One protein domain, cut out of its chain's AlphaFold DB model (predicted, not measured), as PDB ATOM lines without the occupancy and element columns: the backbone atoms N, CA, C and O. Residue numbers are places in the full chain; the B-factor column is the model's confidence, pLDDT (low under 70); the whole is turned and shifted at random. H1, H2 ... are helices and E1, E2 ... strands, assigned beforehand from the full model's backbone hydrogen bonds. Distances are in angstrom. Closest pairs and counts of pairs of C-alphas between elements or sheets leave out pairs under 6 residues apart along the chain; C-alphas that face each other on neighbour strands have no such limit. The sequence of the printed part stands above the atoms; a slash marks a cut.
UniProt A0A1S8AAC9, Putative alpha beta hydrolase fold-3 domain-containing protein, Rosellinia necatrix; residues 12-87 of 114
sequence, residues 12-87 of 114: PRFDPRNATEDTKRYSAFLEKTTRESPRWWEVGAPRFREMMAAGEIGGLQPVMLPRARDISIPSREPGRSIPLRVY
ATOM      1  N   PRO A  12     294.283  68.960 132.276       94.62
ATOM      2  CA  PRO A  12     295.589  68.793 132.914       94.62
ATOM      3  C   PRO A  12     296.460  70.057 132.950       94.62
ATOM      4  O   PRO A  12     297.232  70.221 133.889       94.62
ATOM      5  N   ARG A  13     296.342  70.980 131.987       91.81
ATOM      6  CA  ARG A  13     297.134  72.227 131.994       91.81
ATOM      7  C   ARG A  13     296.751  73.204 133.108       91.81
ATOM      8  O   ARG A  13     297.518  74.123 133.371       91.81
ATOM      9  N   PHE A  14     295.598  73.013 133.745       92.88
ATOM     10  CA  PHE A  14     295.119  73.847 134.847       92.88
ATOM     11  C   PHE A  14     295.373  73.221 136.223       92.88
ATOM     12  O   PHE A  14     295.093  73.854 137.236       92.88
ATOM     13  N   ASP A  15     295.901  71.997 136.278       94.56
ATOM     14  CA  ASP A  15     296.259  71.347 137.535       94.56
ATOM     15  C   ASP A  15     297.615  71.880 138.034       94.56
ATOM     16  O   ASP A  15     298.633  71.661 137.368       94.56
ATOM     17  N   PRO A  16     297.686  72.535 139.211       91.25
ATOM     18  CA  PRO A  16     298.938  73.073 139.747       91.25
ATOM     19  C   PRO A  16     300.037  72.019 139.922       91.25
ATOM     20  O   PRO A  16     301.224  72.346 139.896       91.25
ATOM     21  N   ARG A  17     299.664  70.739 140.072       94.38
ATOM     22  CA  ARG A  17     300.617  69.624 140.184       94.38
ATOM     23  C   ARG A  17     301.428  69.422 138.905       94.38
ATOM     24  O   ARG A  17     302.543  68.918 138.986       94.38
ATOM     25  N   ASN A  18     300.899  69.859 137.761       96.06
ATOM     26  CA  ASN A  18     301.545  69.749 136.455       96.06
ATOM     27  C   ASN A  18     302.465  70.937 136.129       96.06
ATOM     28  O   ASN A  18     303.094  70.946 135.070       96.06
ATOM     29  N   ALA A  19     302.577  71.932 137.017       95.31
ATOM     30  CA  ALA A  19     303.592  72.969 136.881       95.31
ATOM     31  C   ALA A  19     304.995  72.356 137.015       95.31
ATOM     32  O   ALA A  19     305.248  71.527 137.892       95.31
ATOM     33  N   THR A  20     305.926  72.793 136.167       96.31
ATOM     34  CA  THR A  20     307.328  72.371 136.263       96.31
ATOM     35  C   THR A  20     307.975  72.915 137.537       96.31
ATOM     36  O   THR A  20     307.575  73.963 138.047       96.31
ATOM     37  N   GLU A  21     309.019  72.249 138.033       97.31
ATOM     38  CA  GLU A  21     309.767  72.728 139.206       97.31
ATOM     39  C   GLU A  21     310.364  74.126 138.993       97.31
ATOM     40  O   GLU A  21     310.372  74.949 139.908       97.31
ATOM     41  N   ASP A  22     310.781  74.443 137.768       97.62
ATOM     42  CA  ASP A  22     311.253  75.780 137.400       97.62
ATOM     43  C   ASP A  22     310.151  76.836 137.545       97.62
ATOM     44  O   ASP A  22     310.387  77.906 138.108       97.62
ATOM     45  N   THR A  23     308.929  76.513 137.109       96.75
ATOM     46  CA  THR A  23     307.764  77.399 137.255       96.75
ATOM     47  C   THR A  23     307.425  77.619 138.725       96.75
ATOM     48  O   THR A  23     307.184  78.754 139.138       96.75
ATOM     49  N   LYS A  24     307.444  76.553 139.537       96.44
ATOM     50  CA  LYS A  24     307.191  76.635 140.984       96.44
ATOM     51  C   LYS A  24     308.232  77.515 141.672       96.44
ATOM     52  O   LYS A  24     307.874  78.424 142.418       96.44
ATOM     53  N   ARG A  25     309.514  77.302 141.367       97.12
ATOM     54  CA  ARG A  25     310.625  78.092 141.914       97.12
ATOM     55  C   ARG A  25     310.518  79.567 141.536       97.12
ATOM     56  O   ARG A  25     310.686  80.425 142.400       97.12
ATOM     57  N   TYR A  26     310.215  79.869 140.275       96.44
ATOM     58  CA  TYR A  26     310.056  81.253 139.836       96.44
ATOM     59  C   TYR A  26     308.821  81.920 140.459       96.44
ATOM     60  O   TYR A  26     308.897  83.066 140.894       96.44
ATOM     61  N   SER A  27     307.711  81.192 140.599       96.38
ATOM     62  CA  SER A  27     306.505  81.697 141.271       96.38
ATOM     63  C   SER A  27     306.781  82.042 142.738       96.38
ATOM     64  O   SER A  27     306.440  83.135 143.180       96.38
ATOM     65  N   ALA A  28     307.499  81.178 143.466       96.88
ATOM     66  CA  ALA A  28     307.911  81.454 144.843       96.88
ATOM     67  C   ALA A  28     308.809  82.703 144.952       96.88
ATOM     68  O   ALA A  28     308.666  83.500 145.882       96.88
ATOM     69  N   PHE A  29     309.707  82.911 143.983       96.19
ATOM     70  CA  PHE A  29     310.507  84.134 143.885       96.19
ATOM     71  C   PHE A  29     309.635  85.384 143.662       96.19
ATOM     72  O   PHE A  29     309.839  86.392 144.345       96.19
ATOM     73  N   LEU A  30     308.648  85.320 142.761       95.56
ATOM     74  CA  LEU A  30     307.722  86.427 142.499       95.56
ATOM     75  C   LEU A  30     306.866  86.754 143.727       95.56
ATOM     76  O   LEU A  30     306.712  87.926 144.070       95.56
ATOM     77  N   GLU A  31     306.342  85.740 144.414       96.38
ATOM     78  CA  GLU A  31     305.562  85.911 145.642       96.38
ATOM     79  C   GLU A  31     306.382  86.567 146.750       96.38
ATOM     80  O   GLU A  31     305.914  87.515 147.383       96.38
ATOM     81  N   LYS A  32     307.614  86.088 146.976       96.38
ATOM     82  CA  LYS A  32     308.528  86.669 147.962       96.38
ATOM     83  C   LYS A  32     308.819  88.132 147.628       96.38
ATOM     84  O   LYS A  32     308.566  89.001 148.456       96.38
ATOM     85  N   THR A  33     309.262  88.400 146.400       95.12
ATOM     86  CA  THR A  33     309.579  89.753 145.923       95.12
ATOM     87  C   THR A  33     308.390  90.694 146.082       95.12
ATOM     88  O   THR A  33     308.535  91.791 146.609       95.12
ATOM     89  N   THR A  34     307.194  90.258 145.681       92.44
ATOM     90  CA  THR A  34     305.970  91.070 145.758       92.44
ATOM     91  C   THR A  34     305.558  91.371 147.197       92.44
ATOM     92  O   THR A  34     304.964  92.415 147.457       92.44
ATOM     93  N   ARG A  35     305.831  90.453 148.131       95.31
ATOM     94  CA  ARG A  35     305.517  90.613 149.556       95.31
ATOM     95  C   ARG A  35     306.489  91.555 150.263       95.31
ATOM     96  O   ARG A  35     306.066  92.289 151.144       95.31
ATOM     97  N   GLU A  36     307.766  91.490 149.902       94.19
ATOM     98  CA  GLU A  36     308.842  92.274 150.525       94.19
ATOM     99  C   GLU A  36     308.987  93.675 149.912       94.19
ATOM    100  O   GLU A  36     309.498  94.584 150.560       94.19
ATOM    101  N   SER A  37     308.521  93.865 148.675       93.81
ATOM    102  CA  SER A  37     308.562  95.160 147.995       93.81
ATOM    103  C   SER A  37     307.457  96.102 148.486       93.81
ATOM    104  O   SER A  37     306.317  95.658 148.657       93.81
ATOM    105  N   PRO A  38     307.733  97.414 148.611       95.44
ATOM    106  CA  PRO A  38     306.688  98.409 148.837       95.44
ATOM    107  C   PRO A  38     305.632  98.365 147.734       95.44
ATOM    108  O   PRO A  38     305.949  98.158 146.556       95.44
ATOM    109  N   ARG A  39     304.363  98.596 148.077       94.81
ATOM    110  CA  ARG A  39     303.316  98.703 147.059       94.81
ATOM    111  C   ARG A  39     303.465 100.026 146.319       94.81
ATOM    112  O   ARG A  39     303.719 101.067 146.918       94.81
ATOM    113  N   TRP A  40     303.229 100.021 145.008       94.94
ATOM    114  CA  TRP A  40     303.358 101.242 144.204       94.94
ATOM    115  C   TRP A  40     302.428 102.368 144.678       94.94
ATOM    116  O   TRP A  40     302.766 103.536 144.518       94.94
ATOM    117  N   TRP A  41     301.273 102.040 145.268       95.00
ATOM    118  CA  TRP A  41     300.337 103.027 145.816       95.00
ATOM    119  C   TRP A  41     300.742 103.553 147.199       95.00
ATOM    120  O   TRP A  41     300.218 104.575 147.621       95.00
ATOM    121  N   GLU A  42     301.675 102.895 147.889       96.94
ATOM    122  CA  GLU A  42     302.234 103.375 149.159       96.94
ATOM    123  C   GLU A  42     303.349 104.397 148.912       96.94
ATOM    124  O   GLU A  42     303.414 105.416 149.592       96.94
ATOM    125  N   VAL A  43     304.203 104.153 147.910       96.88
ATOM    126  CA  VAL A  43     305.330 105.044 147.559       96.88
ATOM    127  C   VAL A  43     305.005 106.043 146.442       96.88
ATOM    128  O   VAL A  43     305.757 106.984 146.204       96.88
ATOM    129  N   GLY A  44     303.889 105.841 145.742       96.94
ATOM    130  CA  GLY A  44     303.502 106.594 144.554       96.94
ATOM    131  C   GLY A  44     304.119 106.046 143.261       96.94
ATOM    132  O   GLY A  44     305.265 105.594 143.211       96.94
ATOM    133  N   ALA A  45     303.356 106.131 142.166       95.69
ATOM    134  CA  ALA A  45     303.766 105.589 140.871       95.69
ATOM    135  C   ALA A  45     305.099 106.156 140.328       95.69
ATOM    136  O   ALA A  45     305.876 105.360 139.804       95.69
ATOM    137  N   PRO A  46     305.416 107.466 140.443       95.31
ATOM    138  CA  PRO A  46     306.709 107.993 139.995       95.31
ATOM    139  C   PRO A  46     307.891 107.344 140.719       95.31
ATOM    140  O   PRO A  46     308.770 106.791 140.063       95.31
ATOM    141  N   ARG A  47     307.856 107.305 142.059       96.12
ATOM    142  CA  ARG A  47     308.915 106.683 142.860       96.12
ATOM    143  C   ARG A  47     309.043 105.195 142.556       96.12
ATOM    144  O   ARG A  47     310.148 104.692 142.401       96.12
ATOM    145  N   PHE A  48     307.923 104.493 142.401       95.38
ATOM    146  CA  PHE A  48     307.952 103.074 142.055       95.38
ATOM    147  C   PHE A  48     308.645 102.807 140.703       95.38
ATOM    148  O   PHE A  48     309.357 101.815 140.565       95.38
ATOM    149  N   ARG A  49     308.496 103.697 139.708       94.25
ATOM    150  CA  ARG A  49     309.216 103.586 138.421       94.25
ATOM    151  C   ARG A  49     310.728 103.734 138.598       94.25
ATOM    152  O   ARG A  49     311.466 102.959 137.999       94.25
ATOM    153  N   GLU A  50     311.176 104.672 139.432       94.44
ATOM    154  CA  GLU A  50     312.603 104.850 139.753       94.44
ATOM    155  C   GLU A  50     313.184 103.598 140.418       94.44
ATOM    156  O   GLU A  50     314.237 103.114 140.012       94.44
ATOM    157  N   MET A  51     312.462 103.025 141.385       94.19
ATOM    158  CA  MET A  51     312.868 101.796 142.074       94.19
ATOM    159  C   MET A  51     313.017 100.615 141.102       94.19
ATOM    160  O   MET A  51     313.987  99.864 141.176       94.19
ATOM    161  N   MET A  52     312.080 100.459 140.159       92.56
ATOM    162  CA  MET A  52     312.164  99.433 139.110       92.56
ATOM    163  C   MET A  52     313.376  99.655 138.192       92.56
ATOM    164  O   MET A  52     314.091  98.703 137.889       92.56
ATOM    165  N   ALA A  53     313.632 100.899 137.770       92.38
ATOM    166  CA  ALA A  53     314.775 101.241 136.917       92.38
ATOM    167  C   ALA A  53     316.126 101.002 137.617       92.38
ATOM    168  O   ALA A  53     317.093 100.582 136.980       92.38
ATOM    169  N   ALA A  54     316.175 101.204 138.934       92.94
ATOM    170  CA  ALA A  54     317.340 100.933 139.772       92.94
ATOM    171  C   ALA A  54     317.501  99.447 140.158       92.94
ATOM    172  O   ALA A  54     318.498  99.082 140.774       92.94
ATOM    173  N   GLY A  55     316.542  98.577 139.809       92.62
ATOM    174  CA  GLY A  55     316.560  97.165 140.200       92.62
ATOM    175  C   GLY A  55     316.268  96.918 141.685       92.62
ATOM    176  O   GLY A  55     316.513  95.821 142.180       92.62
ATOM    177  N   GLU A  56     315.719  97.900 142.404       93.50
ATOM    178  CA  GLU A  56     315.382  97.788 143.832       93.50
ATOM    179  C   GLU A  56     314.233  96.790 144.083       93.50
ATOM    180  O   GLU A  56     314.085  96.262 145.183       93.50
ATOM    181  N   ILE A  57     313.434  96.488 143.055       91.38
ATOM    182  CA  ILE A  57     312.346  95.508 143.113       91.38
ATOM    183  C   ILE A  57     312.856  94.153 142.609       91.38
ATOM    184  O   ILE A  57     313.018  93.928 141.409       91.38
ATOM    185  N   GLY A  58     313.134  93.242 143.544       87.88
ATOM    186  CA  GLY A  58     313.554  91.868 143.238       87.88
ATOM    187  C   GLY A  58     314.942  91.727 142.606       87.88
ATOM    188  O   GLY A  58     315.258  90.647 142.112       87.88
ATOM    189  N   GLY A  59     315.763  92.784 142.583       88.38
ATOM    190  CA  GLY A  59     317.083  92.762 141.938       88.38
ATOM    191  C   GLY A  59     317.028  92.726 140.407       88.38
ATOM    192  O   GLY A  59     318.034  92.435 139.764       88.38
ATOM    193  N   LEU A  60     315.858  92.974 139.809       85.69
ATOM    194  CA  LEU A  60     315.626  92.836 138.371       85.69
ATOM    195  C   LEU A  60     315.826  94.170 137.652       85.69
ATOM    196  O   LEU A  60     314.872  94.782 137.174       85.69
ATOM    197  N   GLN A  61     317.078  94.617 137.563       91.06
ATOM    198  CA  GLN A  61     317.408  95.791 136.762       91.06
ATOM    199  C   GLN A  61     317.285  95.471 135.256       91.06
ATOM    200  O   GLN A  61     317.884  94.496 134.790       91.06
ATOM    201  N   PRO A  62     316.547  96.275 134.465       89.19
ATOM    202  CA  PRO A  62     316.474  96.090 133.019       89.19
ATOM    203  C   PRO A  62     317.844  96.245 132.345       89.19
ATOM    204  O   PRO A  62     318.577  97.201 132.595       89.19
ATOM    205  N   VAL A  63     318.173  95.324 131.436       90.94
ATOM    206  CA  VAL A  63     319.404  95.398 130.639       90.94
ATOM    207  C   VAL A  63     319.164  96.235 129.386       90.94
ATOM    208  O   VAL A  63     318.294  95.926 128.569       90.94
ATOM    209  N   MET A  64     319.994  97.259 129.196       89.81
ATOM    210  CA  MET A  64     319.950  98.118 128.016       89.81
ATOM    211  C   MET A  64     320.919  97.609 126.953       89.81
ATOM    212  O   MET A  64     322.125  97.524 127.180       89.81
ATOM    213  N   LEU A  65     320.398  97.275 125.770       91.69
ATOM    214  CA  LEU A  65     321.236  96.827 124.660       91.69
ATOM    215  C   LEU A  65     321.952  98.029 124.024       91.69
ATOM    216  O   LEU A  65     321.273  98.942 123.550       91.69
ATOM    217  N   PRO A  66     323.293  98.025 123.920       90.88
ATOM    218  CA  PRO A  66     324.063  99.195 123.480       90.88
ATOM    219  C   PRO A  66     323.812  99.576 122.015       90.88
ATOM    220  O   PRO A  66     324.036 100.714 121.618       90.88
ATOM    221  N   ARG A  67     323.341  98.629 121.197       91.88
ATOM    222  CA  ARG A  67     322.995  98.852 119.785       91.88
ATOM    223  C   ARG A  67     321.559  99.326 119.565       91.88
ATOM    224  O   ARG A  67     321.186  99.632 118.430       91.88
ATOM    225  N   ALA A  68     320.746  99.375 120.619       93.56
ATOM    226  CA  ALA A  68     319.429  99.979 120.535       93.56
ATOM    227  C   ALA A  68     319.584 101.493 120.379       93.56
ATOM    228  O   ALA A  68     320.364 102.126 121.085       93.56
ATOM    229  N   ARG A  69     318.830 102.080 119.453       93.94
ATOM    230  CA  ARG A  69     318.860 103.525 119.203       93.94
ATOM    231  C   ARG A  69     317.518 104.148 119.530       93.94
ATOM    232  O   ARG A  69     316.483 103.575 119.186       93.94
ATOM    233  N   ASP A  70     317.556 105.333 120.110       95.81
ATOM    234  CA  ASP A  70     316.352 106.108 120.381       95.81
ATOM    235  C   ASP A  70     316.113 107.077 119.229       95.81
ATOM    236  O   ASP A  70     317.031 107.728 118.727       95.81
ATOM    237  N   ILE A  71     314.871 107.119 118.764       95.94
ATOM    238  CA  ILE A  71     314.398 108.067 117.760       95.94
ATOM    239  C   ILE A  71     313.140 108.755 118.284       95.94
ATOM    240  O   ILE A  71     312.486 108.279 119.211       95.94
ATOM    241  N   SER A  72     312.775 109.864 117.653       96.94
ATOM    242  CA  SER A  72     311.541 110.581 117.946       96.94
ATOM    243  C   SER A  72     310.724 110.716 116.670       96.94
ATOM    244  O   SER A  72     311.275 111.040 115.617       96.94
ATOM    245  N   ILE A  73     309.424 110.437 116.751       96.31
ATOM    246  CA  ILE A  73     308.483 110.626 115.642       96.31
ATOM    247  C   ILE A  73     307.470 111.719 115.997       96.31
ATOM    248  O   ILE A  73     307.174 111.911 117.181       96.31
ATOM    249  N   PRO A  74     306.909 112.439 115.013       97.19
ATOM    250  CA  PRO A  74     305.826 113.374 115.285       97.19
ATOM    251  C   PRO A  74     304.601 112.637 115.837       97.19
ATOM    252  O   PRO A  74     304.241 111.553 115.373       97.19
ATOM    253  N   SER A  75     303.948 113.232 116.831       96.94
ATOM    254  CA  SER A  75     302.614 112.815 117.245       96.94
ATOM    255  C   SER A  75     301.548 113.440 116.343       96.94
ATOM    256  O   SER A  75     301.803 114.393 115.614       96.94
ATOM    257  N   ARG A  76     300.312 112.942 116.449       97.00
ATOM    258  CA  ARG A  76     299.131 113.610 115.883       97.00
ATOM    259  C   ARG A  76     298.840 114.955 116.562       97.00
ATOM    260  O   ARG A  76     298.258 115.838 115.947       97.00
ATOM    261  N   GLU A  77     299.202 115.091 117.836       97.25
ATOM    262  CA  GLU A  77     299.041 116.331 118.601       97.25
ATOM    263  C   GLU A  77     300.166 117.324 118.254       97.25
ATOM    264  O   GLU A  77     301.341 116.953 118.372       97.25
ATOM    265  N   PRO A  78     299.845 118.571 117.853       95.56
ATOM    266  CA  PRO A  78     300.851 119.585 117.554       95.56
ATOM    267  C   PRO A  78     301.801 119.822 118.731       95.56
ATOM    268  O   PRO A  78     301.372 119.940 119.875       95.56
ATOM    269  N   GLY A  79     303.101 119.896 118.443       95.69
ATOM    270  CA  GLY A  79     304.133 120.143 119.453       95.69
ATOM    271  C   GLY A  79     304.497 118.937 120.328       95.69
ATOM    272  O   GLY A  79     305.407 119.050 121.145       95.69
ATOM    273  N   ARG A  80     303.851 117.774 120.150       97.38
ATOM    274  CA  ARG A  80     304.202 116.536 120.858       97.38
ATOM    275  C   ARG A  80     304.967 115.577 119.951       97.38
ATOM    276  O   ARG A  80     304.566 115.325 118.814       97.38
ATOM    277  N   SER A  81     306.022 114.968 120.480       97.06
ATOM    278  CA  SER A  81     306.722 113.859 119.836       97.06
ATOM    279  C   SER A  81     306.519 112.550 120.601       97.06
ATOM    280  O   SER A  81     306.195 112.548 121.788       97.06
ATOM    281  N   ILE A  82     306.652 111.424 119.901       96.44
ATOM    282  CA  ILE A  82     306.565 110.083 120.478       96.44
ATOM    283  C   ILE A  82     307.964 109.463 120.410       96.44
ATOM    284  O   ILE A  82     308.490 109.277 119.307       96.44
ATOM    285  N   PRO A  83     308.594 109.166 121.556       96.75
ATOM    286  CA  PRO A  83     309.872 108.472 121.576       96.75
ATOM    287  C   PRO A  83     309.693 106.993 121.208       96.75
ATOM    288  O   PRO A  83     308.723 106.350 121.612       96.75
ATOM    289  N   LEU A  84     310.633 106.456 120.430       96.88
ATOM    290  CA  LEU A  84     310.699 105.045 120.057       96.88
ATOM    291  C   LEU A  84     312.119 104.524 120.268       96.88
ATOM    292  O   LEU A  84     313.082 105.160 119.840       96.88
ATOM    293  N   ARG A  85     312.244 103.308 120.805       97.06
ATOM    294  CA  ARG A  85     313.502 102.555 120.791       97.06
ATOM    295  C   ARG A  85     313.500 101.542 119.657       97.06
ATOM    296  O   ARG A  85     312.607 100.706 119.546       97.06
ATOM    297  N   VAL A  86     314.516 101.622 118.806       95.94
ATOM    298  CA  VAL A  86     314.673 100.780 117.622       95.94
ATOM    299  C   VAL A  86     315.779  99.766 117.852       95.94
ATOM    300  O   VAL A  86     316.938 100.129 118.061       95.94
ATOM    301  N   TYR A  87     315.417  98.497 117.706       94.88
ATOM    302  CA  TYR A  87     316.339  97.370 117.661       94.88
ATOM    303  C   TYR A  87     316.503  96.910 116.214       94.88
ATOM    304  O   TYR A  87     315.548  96.910 115.434       94.88
TER     305      TYR A  87
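AT A GLANCE: This is residues 12 to 87 of the 114 residues of the protein "Putative alpha beta hydrolase fold-3 domain-containing protein" of Rosellinia necatrix (UniProt A0A1S8AAC9). An open, drawn-out chain puts the lone helix H1 towards one end, two short helices, H2 and H3, near each other at a bend, and a two-stranded hairpin, E1 and E2, at the far end beyond a long stretch with no named element, residues 54 to 68. The parts make few contacts, and residues 17 to 23, of which 21 to 23 belong to H1, stand free. The 76 printed residues hold three named helices and then two named strands, the strands an antiparallel sheet of order E1 - E2, in a mixed class of helices and strands. The whole is extended, with a radius of gyration of the C-alphas of 18.7 A, and elongated, spanning 54 by 32 by 27 A.

IN THESE COORDINATES: Find C-alpha 21 at (309.767, 72.728, 139.206); from there H1 runs 22.6 A through residues 21 to 36. Next come H2, residues 40 to 43, 5.4 A, and H3, residues 45 to 53, 12.5 A. Look then for E1, residues 69 to 74, 16.8 A, and E2, residues 81 to 86, 15.5 A, ending at C-alpha 86 at (314.673, 100.780, 117.622).

HOW THE PARTS SIT: H1 touches no helix and is apart from H2 and H3. H2 and H3 are close but not clearly touching; their closest C-alphas, those of Trp 40 and Phe 48, are 5.4 A apart. E1 and E2 form a hairpin, antiparallel at 150 degrees between directions; look for N 71 and O 84 at 2.9 A and N 82 and O 73 at 2.8 A, both within hydrogen-bond range. In H1 and H3 every O i to N i+4 pair is within hydrogen-bond range; H2 is too short for such a pair, and its 1 pair of O i and N i+3 is not within range.

THE WHOLE: The two C-alphas farthest apart, those of Arg 17 and Pro 78, are 54.8 A apart. The printed part has no cut; the link from H3 to E1, 15 residues, is long. No printed residue is under 70 in pLDDT.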